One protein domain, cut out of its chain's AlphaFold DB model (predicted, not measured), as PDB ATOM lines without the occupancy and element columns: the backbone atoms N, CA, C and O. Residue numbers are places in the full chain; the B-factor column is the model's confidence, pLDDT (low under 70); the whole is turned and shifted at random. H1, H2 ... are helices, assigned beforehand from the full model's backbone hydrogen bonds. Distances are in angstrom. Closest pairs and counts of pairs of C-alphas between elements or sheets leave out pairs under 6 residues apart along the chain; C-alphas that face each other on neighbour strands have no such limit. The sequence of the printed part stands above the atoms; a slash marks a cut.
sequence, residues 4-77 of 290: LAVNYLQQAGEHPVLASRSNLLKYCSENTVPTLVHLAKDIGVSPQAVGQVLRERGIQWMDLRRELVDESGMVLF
ATOM      1  N   LEU A   4     -31.188   1.516 -28.211       61.31
ATOM      2  CA  LEU A   4     -32.282   1.085 -29.085       61.31
ATOM      3  C   LEU A   4     -32.075  -0.326 -29.661       61.31
ATOM      4  O   LEU A   4     -33.024  -1.099 -29.713       61.31
ATOM      5  N   ALA A   5     -30.855  -0.688 -30.068       58.97
ATOM      6  CA  ALA A   5     -30.580  -1.997 -30.669       58.97
ATOM      7  C   ALA A   5     -30.706  -3.148 -29.655       58.97
ATOM      8  O   ALA A   5     -31.154  -4.236 -30.011       58.97
ATOM      9  N   VAL A   6     -30.361  -2.886 -28.389       62.00
ATOM     10  CA  VAL A   6     -30.498  -3.847 -27.284       62.00
ATOM     11  C   VAL A   6     -31.976  -4.119 -26.982       62.00
ATOM     12  O   VAL A   6     -32.365  -5.279 -26.863       62.00
ATOM     13  N   ASN A   7     -32.822  -3.081 -26.988       71.81
ATOM     14  CA  ASN A   7     -34.266  -3.229 -26.779       71.81
ATOM     15  C   ASN A   7     -34.950  -4.069 -27.868       71.81
ATOM     16  O   ASN A   7     -35.770  -4.926 -27.547       71.81
ATOM     17  N   TYR A   8     -34.600  -3.882 -29.146       71.56
ATOM     18  CA  TYR A   8     -35.209  -4.663 -30.232       71.56
ATOM     19  C   TYR A   8     -34.821  -6.145 -30.209       71.56
ATOM     20  O   TYR A   8     -35.625  -6.995 -30.587       71.56
ATOM     21  N   LEU A   9     -33.597  -6.466 -29.784       73.81
ATOM     22  CA  LEU A   9     -33.135  -7.849 -29.645       73.81
ATOM     23  C   LEU A   9     -33.833  -8.564 -28.491       73.81
ATOM     24  O   LEU A   9     -34.269  -9.701 -28.660       73.81
ATOM     25  N   GLN A  10     -34.001  -7.883 -27.360       77.38
ATOM     26  CA  GLN A  10     -34.707  -8.436 -26.210       77.38
ATOM     27  C   GLN A  10     -36.202  -8.647 -26.512       77.38
ATOM     28  O   GLN A  10     -36.721  -9.739 -26.292       77.38
ATOM     29  N   GLN A  11     -36.857  -7.670 -27.150       77.12
ATOM     30  CA  GLN A  11     -38.246  -7.804 -27.616       77.12
ATOM     31  C   GLN A  11     -38.425  -8.949 -28.624       77.12
ATOM     32  O   GLN A  11     -39.403  -9.689 -28.548       77.12
ATOM     33  N   ALA A  12     -37.479  -9.139 -29.550       75.19
ATOM     34  CA  ALA A  12     -37.518 -10.261 -30.487       75.19
ATOM     35  C   ALA A  12     -37.270 -11.614 -29.788       75.19
ATOM     36  O   ALA A  12     -37.893 -12.615 -30.138       75.19
ATOM     37  N   GLY A  13     -36.382 -11.666 -28.791       77.06
ATOM     38  CA  GLY A  13     -36.079 -12.882 -28.030       77.06
ATOM     39  C   GLY A  13     -37.267 -13.412 -27.220       77.06
ATOM     40  O   GLY A  13     -37.430 -14.627 -27.093       77.06
ATOM     41  N   GLU A  14     -38.123 -12.517 -26.735       86.19
ATOM     42  CA  GLU A  14     -39.309 -12.846 -25.935       86.19
ATOM     43  C   GLU A  14     -40.578 -13.053 -26.785       86.19
ATOM     44  O   GLU A  14     -41.593 -13.535 -26.282       86.19
ATOM     45  N   HIS A  15     -40.539 -12.739 -28.088       86.50
ATOM     46  CA  HIS A  15     -41.725 -12.806 -28.941       86.50
ATOM     47  C   HIS A  15     -42.184 -14.265 -29.185       86.50
ATOM     48  O   HIS A  15     -41.408 -15.078 -29.700       86.50
ATOM     49  N   PRO A  16     -43.461 -14.620 -28.919       86.56
ATOM     50  CA  PRO A  16     -43.945 -16.009 -28.930       86.56
ATOM     51  C   PRO A  16     -43.867 -16.685 -30.308       86.56
ATOM     52  O   PRO A  16     -43.687 -17.901 -30.400       86.56
ATOM     53  N   VAL A  17     -43.944 -15.895 -31.384       88.38
ATOM     54  CA  VAL A  17     -43.758 -16.368 -32.770       88.38
ATOM     55  C   VAL A  17     -42.328 -16.857 -33.010       88.38
ATOM     56  O   VAL A  17     -42.129 -17.856 -33.692       88.38
ATOM     57  N   LEU A  18     -41.330 -16.191 -32.418       89.50
ATOM     58  CA  LEU A  18     -39.919 -16.551 -32.565       89.50
ATOM     59  C   LEU A  18     -39.489 -17.640 -31.566       89.50
ATOM     60  O   LEU A  18     -38.343 -18.079 -31.612       89.50
ATOM     61  N   ALA A  19     -40.390 -18.090 -30.680       86.50
ATOM     62  CA  ALA A  19     -40.078 -18.999 -29.577       86.50
ATOM     63  C   ALA A  19     -39.541 -20.370 -30.038       86.50
ATOM     64  O   ALA A  19     -38.668 -20.954 -29.394       86.50
ATOM     65  N   SER A  20     -40.028 -20.883 -31.166       88.19
ATOM     66  CA  SER A  20     -39.612 -22.172 -31.718       88.19
ATOM     67  C   SER A  20     -39.811 -22.214 -33.232       88.19
ATOM     68  O   SER A  20     -40.575 -21.429 -33.795       88.19
ATOM     69  N   ARG A  21     -39.161 -23.179 -33.899       88.62
ATOM     70  CA  ARG A  21     -39.365 -23.431 -35.335       88.62
ATOM     71  C   ARG A  21     -40.834 -23.725 -35.657       88.62
ATOM     72  O   ARG A  21     -41.353 -23.179 -36.621       88.62
ATOM     73  N   SER A  22     -41.505 -24.529 -34.828       87.88
ATOM     74  CA  SER A  22     -42.916 -24.896 -35.007       87.88
ATOM     75  C   SER A  22     -43.852 -23.688 -34.917       87.88
ATOM     76  O   SER A  22     -44.760 -23.553 -35.732       87.88
ATOM     77  N   ASN A  23     -43.611 -22.779 -33.967       89.75
ATOM     78  CA  ASN A  23     -44.404 -21.555 -33.829       89.75
ATOM     79  C   ASN A  23     -44.197 -20.631 -35.029       89.75
ATOM     80  O   ASN A  23     -45.155 -20.040 -35.524       89.75
ATOM     81  N   LEU A  24     -42.956 -20.547 -35.514       89.38
ATOM     82  CA  LEU A  24     -42.608 -19.751 -36.681       89.38
ATOM     83  C   LEU A  24     -43.292 -20.280 -37.946       89.38
ATOM     84  O   LEU A  24     -43.867 -19.491 -38.691       89.38
ATOM     85  N   LEU A  25     -43.258 -21.600 -38.165       87.06
ATOM     86  CA  LEU A  25     -43.938 -22.262 -39.282       87.06
ATOM     87  C   LEU A  25     -45.440 -21.997 -39.241       87.06
ATOM     88  O   LEU A  25     -45.976 -21.450 -40.200       87.06
ATOM     89  N   LYS A  26     -46.081 -22.284 -38.102       86.00
ATOM     90  CA  LYS A  26     -47.518 -22.070 -37.904       86.00
ATOM     91  C   LYS A  26     -47.922 -20.618 -38.170       86.00
ATOM     92  O   LYS A  26     -48.864 -20.357 -38.911       86.00
ATOM     93  N   TYR A  27     -47.182 -19.664 -37.608       87.69
ATOM     94  CA  TYR A  27     -47.471 -18.249 -37.818       87.69
ATOM     95  C   TYR A  27     -47.303 -17.846 -39.286       87.69
ATOM     96  O   TYR A  27     -48.158 -17.155 -39.838       87.69
ATOM     97  N   CYS A  28     -46.223 -18.289 -39.936       85.38
ATOM     98  CA  CYS A  28     -45.972 -17.968 -41.338       85.38
ATOM     99  C   CYS A  28     -47.009 -18.608 -42.271       85.38
ATOM    100  O   CYS A  28     -47.366 -17.968 -43.258       85.38
ATOM    101  N   SER A  29     -47.506 -19.812 -41.960       80.06
ATOM    102  CA  SER A  29     -48.575 -20.478 -42.714       80.06
ATOM    103  C   SER A  29     -49.935 -19.824 -42.532       80.06
ATOM    104  O   SER A  29     -50.647 -19.631 -43.510       80.06
ATOM    105  N   GLU A  30     -50.290 -19.431 -41.308       82.44
ATOM    106  CA  GLU A  30     -51.580 -18.790 -41.024       82.44
ATOM    107  C   GLU A  30     -51.651 -17.359 -41.580       82.44
ATOM    108  O   GLU A  30     -52.710 -16.919 -42.018       82.44
ATOM    109  N   ASN A  31     -50.522 -16.638 -41.602       78.00
ATOM    110  CA  ASN A  31     -50.475 -15.215 -41.960       78.00
ATOM    111  C   ASN A  31     -49.829 -14.941 -43.328       78.00
ATOM    112  O   ASN A  31     -49.649 -13.787 -43.705       78.00
ATOM    113  N   THR A  32     -49.487 -15.985 -44.091       75.25
ATOM    114  CA  THR A  32     -48.888 -15.887 -45.436       75.25
ATOM    115  C   THR A  32     -47.666 -14.962 -45.481       75.25
ATOM    116  O   THR A  32     -47.577 -14.063 -46.313       75.25
ATOM    117  N   VAL A  33     -46.713 -15.149 -44.565       78.44
ATOM    118  CA  VAL A  33     -45.583 -14.221 -44.384       78.44
ATOM    119  C   VAL A  33     -44.464 -14.522 -45.397       78.44
ATOM    120  O   VAL A  33     -43.724 -15.493 -45.224       78.44
ATOM    121  N   PRO A  34     -44.253 -13.696 -46.446       67.56
ATOM    122  CA  PRO A  34     -43.413 -14.088 -47.583       67.56
ATOM    123  C   PRO A  34     -41.910 -13.912 -47.319       67.56
ATOM    124  O   PRO A  34     -41.063 -14.546 -47.949       67.56
ATOM    125  N   THR A  35     -41.536 -13.019 -46.400       78.38
ATOM    126  CA  THR A  35     -40.139 -12.605 -46.200       78.38
ATOM    127  C   THR A  35     -39.837 -12.333 -44.734       78.38
ATOM    128  O   THR A  35     -40.726 -11.960 -43.975       78.38
ATOM    129  N   LEU A  36     -38.557 -12.398 -44.366       83.94
ATOM    130  CA  LEU A  36     -38.095 -12.054 -43.020       83.94
ATOM    131  C   LEU A  36     -38.355 -10.577 -42.670       83.94
ATOM    132  O   LEU A  36     -38.541 -10.239 -41.508       83.94
ATOM    133  N   VAL A  37     -38.416  -9.699 -43.679       84.50
ATOM    134  CA  VAL A  37     -38.778  -8.282 -43.510       84.50
ATOM    135  C   VAL A  37     -40.261  -8.122 -43.179       84.50
ATOM    136  O   VAL A  37     -40.600  -7.328 -42.309       84.50
ATOM    137  N   HIS A  38     -41.132  -8.887 -43.842       80.44
ATOM    138  CA  HIS A  38     -42.561  -8.918 -43.524       80.44
ATOM    139  C   HIS A  38     -42.786  -9.470 -42.116       80.44
ATOM    140  O   HIS A  38     -43.415  -8.796 -41.314       80.44
ATOM    141  N   LEU A  39     -42.148 -10.596 -41.772       87.38
ATOM    142  CA  LEU A  39     -42.206 -11.159 -40.420       87.38
ATOM    143  C   LEU A  39     -41.817 -10.128 -39.356       87.38
ATOM    144  O   LEU A  39     -42.515  -9.961 -38.365       87.38
ATOM    145  N   ALA A  40     -40.700  -9.432 -39.572       87.00
ATOM    146  CA  ALA A  40     -40.205  -8.415 -38.656       87.00
ATOM    147  C   ALA A  40     -41.189  -7.244 -38.504       87.00
ATOM    148  O   ALA A  40     -41.419  -6.774 -37.391       87.00
ATOM    149  N   LYS A  41     -41.807  -6.814 -39.610       87.06
ATOM    150  CA  LYS A  41     -42.841  -5.777 -39.611       87.06
ATOM    151  C   LYS A  41     -44.082  -6.216 -38.830       87.06
ATOM    152  O   LYS A  41     -44.576  -5.426 -38.031       87.06
ATOM    153  N   ASP A  42     -44.542  -7.447 -39.027       87.19
ATOM    154  CA  ASP A  42     -45.769  -7.960 -38.406       87.19
ATOM    155  C   ASP A  42     -45.627  -8.105 -36.886       87.19
ATOM    156  O   ASP A  42     -46.557  -7.805 -36.142       87.19
ATOM    157  N   ILE A  43     -44.439  -8.491 -36.413       88.81
ATOM    158  CA  ILE A  43     -44.148  -8.630 -34.977       88.81
ATOM    159  C   ILE A  43     -43.553  -7.356 -34.348       88.81
ATOM    160  O   ILE A  43     -43.209  -7.351 -33.168       88.81
ATOM    161  N   GLY A  44     -43.407  -6.276 -35.124       85.69
ATOM    162  CA  GLY A  44     -42.964  -4.970 -34.628       85.69
ATOM    163  C   GLY A  44     -41.489  -4.878 -34.222       85.69
ATOM    164  O   GLY A  44     -41.146  -4.069 -33.362       85.69
ATOM    165  N   VAL A  45     -40.598  -5.670 -34.827       88.62
ATOM    166  CA  VAL A  45     -39.153  -5.650 -34.529       88.62
ATOM    167  C   VAL A  45     -38.310  -5.441 -35.789       88.62
ATOM    168  O   VAL A  45     -38.793  -5.502 -36.918       88.62
ATOM    169  N   SER A  46     -37.009  -5.181 -35.628       87.88
ATOM    170  CA  SER A  46     -36.121  -5.017 -36.786       87.88
ATOM    171  C   SER A  46     -35.813  -6.364 -37.474       87.88
ATOM    172  O   SER A  46     -35.603  -7.369 -36.787       87.88
ATOM    173  N   PRO A  47     -35.674  -6.411 -38.816       87.06
ATOM    174  CA  PRO A  47     -35.269  -7.628 -39.530       87.06
ATOM    175  C   PRO A  47     -33.929  -8.202 -39.049       87.06
ATOM    176  O   PRO A  47     -33.722  -9.412 -39.052       87.06
ATOM    177  N   GLN A  48     -33.013  -7.339 -38.605       88.50
ATOM    178  CA  GLN A  48     -31.717  -7.749 -38.061       88.50
ATOM    179  C   GLN A  48     -31.872  -8.496 -36.731       88.50
ATOM    180  O   GLN A  48     -31.240  -9.537 -36.558       88.50
ATOM    181  N   ALA A  49     -32.751  -8.020 -35.840       87.25
ATOM    182  CA  ALA A  49     -33.060  -8.693 -34.581       87.25
ATOM    183  C   ALA A  49     -33.709 -10.064 -34.825       87.25
ATOM    184  O   ALA A  49     -33.245 -11.055 -34.269       87.25
ATOM    185  N   VAL A  50     -34.686 -10.159 -35.739       89.94
ATOM    186  CA  VAL A  50     -35.272 -11.456 -36.140       89.94
ATOM    187  C   VAL A  50     -34.195 -12.402 -36.660       89.94
ATOM    188  O   VAL A  50     -34.075 -13.532 -36.195       89.94
ATOM    189  N   GLY A  51     -33.366 -11.939 -37.599       90.19
ATOM    190  CA  GLY A  51     -32.308 -12.759 -38.187       90.19
ATOM    191  C   GLY A  51     -31.244 -13.205 -37.179       90.19
ATOM    192  O   GLY A  51     -30.611 -14.242 -37.371       90.19
ATOM    193  N   GLN A  52     -31.019 -12.443 -36.109       89.31
ATOM    194  CA  GLN A  52     -30.131 -12.844 -35.024       89.31
ATOM    195  C   GLN A  52     -30.787 -13.884 -34.106       89.31
ATOM    196  O   GLN A  52     -30.186 -14.934 -33.893       89.31
ATOM    197  N   VAL A  53     -32.033 -13.669 -33.678       90.81
ATOM    198  CA  VAL A  53     -32.782 -14.627 -32.844       90.81
ATOM    199  C   VAL A  53     -32.951 -15.976 -33.549       90.81
ATOM    200  O   VAL A  53     -32.780 -17.025 -32.934       90.81
ATOM    201  N   LEU A  54     -33.232 -15.979 -34.857       91.31
ATOM    202  CA  LEU A  54     -33.315 -17.222 -35.630       91.31
ATOM    203  C   LEU A  54     -31.974 -17.967 -35.663       91.31
ATOM    204  O   LEU A  54     -31.952 -19.184 -35.495       91.31
ATOM    205  N   ARG A  55     -30.853 -17.249 -35.820       90.38
ATOM    206  CA  ARG A  55     -29.508 -17.849 -35.792       90.38
ATOM    207  C   ARG A  55     -29.160 -18.424 -34.421       90.38
ATOM    208  O   ARG A  55     -28.657 -19.540 -34.367       90.38
ATOM    209  N   GLU A  56     -29.463 -17.707 -33.342       90.12
ATOM    210  CA  GLU A  56     -29.251 -18.172 -31.960       90.12
ATOM    211  C   GLU A  56     -30.046 -19.452 -31.656       90.12
ATOM    212  O   GLU A  56     -29.590 -20.303 -30.897       90.12
ATOM    213  N   ARG A  57     -31.197 -19.638 -32.313       87.44
ATOM    214  CA  ARG A  57     -32.041 -20.840 -32.202       87.44
ATOM    215  C   ARG A  57     -31.721 -21.929 -33.232       87.44
ATOM    216  O   ARG A  57     -32.450 -22.914 -33.313       87.44
ATOM    217  N   GLY A  58     -30.683 -21.754 -34.051       89.50
ATOM    218  CA  GLY A  58     -30.310 -22.709 -35.101       89.50
ATOM    219  C   GLY A  58     -31.323 -22.821 -36.250       89.50
ATOM    220  O   GLY A  58     -31.304 -23.794 -37.001       89.50
ATOM    221  N   ILE A  59     -32.217 -21.844 -36.411       89.06
ATOM    222  CA  ILE A  59     -33.240 -21.835 -37.459       89.06
ATOM    223  C   ILE A  59     -32.699 -21.082 -38.673       89.06
ATOM    224  O   ILE A  59     -32.514 -19.864 -38.646       89.06
ATOM    225  N   GLN A  60     -32.502 -21.792 -39.782       87.38
ATOM    226  CA  GLN A  60     -32.218 -21.147 -41.059       87.38
ATOM    227  C   GLN A  60     -33.516 -20.750 -41.763       87.38
ATOM    228  O   GLN A  60     -34.362 -21.590 -42.071       87.38
ATOM    229  N   TRP A  61     -33.643 -19.462 -42.089       84.31
ATOM    230  CA  TRP A  61     -34.805 -18.925 -42.805       84.31
ATOM    231  C   TRP A  61     -35.045 -19.618 -44.156       84.31
ATOM    232  O   TRP A  61     -36.184 -19.802 -44.567       84.31
ATOM    233  N   MET A  62     -33.979 -20.029 -44.853       78.44
ATOM    234  CA  MET A  62     -34.099 -20.724 -46.141       78.44
ATOM    235  C   MET A  62     -34.680 -22.134 -46.003       78.44
ATOM    236  O   MET A  62     -35.451 -22.543 -46.867       78.44
ATOM    237  N   ASP A  63     -34.359 -22.844 -44.921       80.75
ATOM    238  CA  ASP A  63     -34.898 -24.183 -44.666       80.75
ATOM    239  C   ASP A  63     -36.361 -24.104 -44.246       80.75
ATOM    240  O   ASP A  63     -37.188 -24.844 -44.764       80.75
ATOM    241  N   LEU A  64     -36.694 -23.151 -43.369       82.19
ATOM    242  CA  LEU A  64     -38.075 -22.891 -42.964       82.19
ATOM    243  C   LEU A  64     -38.959 -22.540 -44.168       82.19
ATOM    244  O   LEU A  64     -40.092 -22.986 -44.286       82.19
ATOM    245  N   ARG A  65     -38.417 -21.765 -45.109       74.38
ATOM    246  CA  ARG A  65     -39.118 -21.429 -46.350       74.38
ATOM    247  C   ARG A  65     -39.356 -22.626 -47.260       74.38
ATOM    248  O   ARG A  65     -40.366 -22.631 -47.949       74.38
ATOM    249  N   ARG A  66     -38.423 -23.577 -47.320       72.31
ATOM    250  CA  ARG A  66     -38.595 -24.794 -48.124       72.31
ATOM    251  C   ARG A  66     -39.739 -25.632 -47.562       72.31
ATOM    252  O   ARG A  66     -40.649 -25.973 -48.295       72.31
ATOM    253  N   GLU A  67     -39.737 -25.815 -46.249       77.19
ATOM    254  CA  GLU A  67     -40.772 -26.545 -45.514       77.19
ATOM    255  C   GLU A  67     -42.164 -25.919 -45.694       77.19
ATOM    256  O   GLU A  67     -43.112 -26.615 -46.026       77.19
ATOM    257  N   LEU A  68     -42.287 -24.591 -45.614       73.44
ATOM    258  CA  LEU A  68     -43.560 -23.910 -45.880       73.44
ATOM    259  C   LEU A  68     -44.068 -24.109 -47.317       73.44
ATOM    260  O   LEU A  68     -45.274 -24.236 -47.526       73.44
ATOM    261  N   VAL A  69     -43.178 -24.131 -48.313       67.25
ATOM    262  CA  VAL A  69     -43.564 -24.420 -49.704       67.25
ATOM    263  C   VAL A  69     -44.055 -25.865 -49.829       67.25
ATOM    264  O   VAL A  69     -45.092 -26.088 -50.451       67.25
ATOM    265  N   ASP A  70     -43.348 -26.809 -49.208       65.44
ATOM    266  CA  ASP A  70     -43.623 -28.244 -49.311       65.44
ATOM    267  C   ASP A  70     -44.894 -28.662 -48.541       65.44
ATOM    268  O   ASP A  70     -45.687 -29.448 -49.051       65.44
ATOM    269  N   GLU A  71     -45.131 -28.121 -47.339       66.19
ATOM    270  CA  GLU A  71     -46.243 -28.535 -46.465       66.19
ATOM    271  C   GLU A  71     -47.555 -27.797 -46.736       66.19
ATOM    272  O   GLU A  71     -48.636 -28.370 -46.607       66.19
ATOM    273  N   SER A  72     -47.480 -26.510 -47.079       56.72
ATOM    274  CA  SER A  72     -48.672 -25.655 -47.176       56.72
ATOM    275  C   SER A  72     -48.990 -25.210 -48.600       56.72
ATOM    276  O   SER A  72     -49.950 -24.472 -48.817       56.72
ATOM    277  N   GLY A  73     -48.175 -25.619 -49.581       52.75
ATOM    278  CA  GLY A  73     -48.280 -25.143 -50.962       52.75
ATOM    279  C   GLY A  73     -48.113 -23.624 -51.083       52.75
ATOM    280  O   GLY A  73     -48.411 -23.047 -52.132       52.75
ATOM    281  N   MET A  74     -47.661 -22.951 -50.015       53.09
ATOM    282  CA  MET A  74     -47.530 -21.505 -49.993       53.09
ATOM    283  C   MET A  74     -46.455 -21.078 -50.976       53.09
ATOM    284  O   MET A  74     -45.256 -21.312 -50.799       53.09
ATOM    285  N   VAL A  75     -46.883 -20.343 -51.993       52.81
ATOM    286  CA  VAL A  75     -45.991 -19.658 -52.919       52.81
ATOM    287  C   VAL A  75     -45.463 -18.403 -52.221       52.81
ATOM    288  O   VAL A  75     -45.919 -17.288 -52.453       52.81
ATOM    289  N   LEU A  76     -44.480 -18.586 -51.333       51.56
ATOM    290  CA  LEU A  76     -43.873 -17.504 -50.544       51.56
ATOM    291  C   LEU A  76     -43.154 -16.456 -51.411       51.56
ATOM    292  O   LEU A  76     -42.857 -15.358 -50.948       51.56
ATOM    293  N   PHE A  77     -42.857 -16.798 -52.670       50.56
ATOM    294  CA  PHE A  77     -42.384 -15.889 -53.706       50.56
ATOM    295  C   PHE A  77     -42.894 -16.341 -55.071       50.56
ATOM    296  O   PHE A  77     -42.824 -17.521 -55.401       50.56
TER     297      PHE A  77
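Overview. This is residues 4 to 77 of the 290 residues of an uncharacterized protein of Ferrimonas marina (UniProt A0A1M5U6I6). Five short helices make an elongated body of two crossed pairs: H5 crosses H2 at one end, H1 crosses H4 at the other, and H3 sits between the pairs, packed on H4. The printed part has 74 residues, with named helices H1 to H5 in chain order and no named strand: all helix. It is compact, with a radius of gyration of the C-alphas of 11.6 A, and spans 37 by 21 by 17 A.

Along the chain. H5, residues 61 to 72, is 16.0 A long and ends with C-alpha 72 at (-48.672, -25.655, -47.176). H2 is residues 21 to 31, 15.3 A; H3 36 to 42, 9.8 A; H4 47 to 56, 14.3 A. H1, residues 4 to 14, 15.9 A, begins with C-alpha 4 at (-32.282, 1.085, -29.085).

Arrangement. H5 touches H2 at a steep tilt of 58 degrees; their closest C-alphas, Leu 68 and Leu 25, are 6.8 A apart. H3 touches H4, closest C-alphas Ala 40 and Pro 47, 5.1 A. H4 touches H1, closest C-alphas Ala 49 and Leu 9, 5.0 A, at a steep tilt of 51 degrees. H1 and H5 are apart. In H1 to H5 every O i to N i+4 pair is within hydrogen-bond range.

Size, cuts and confidence. The printed part has no cut and no long link. The C-alphas farthest apart, Leu 4 and Gly 73, are 37.7 A apart. pLDDT is under 70 at residues 4 to 6, 34 and 69 to 77.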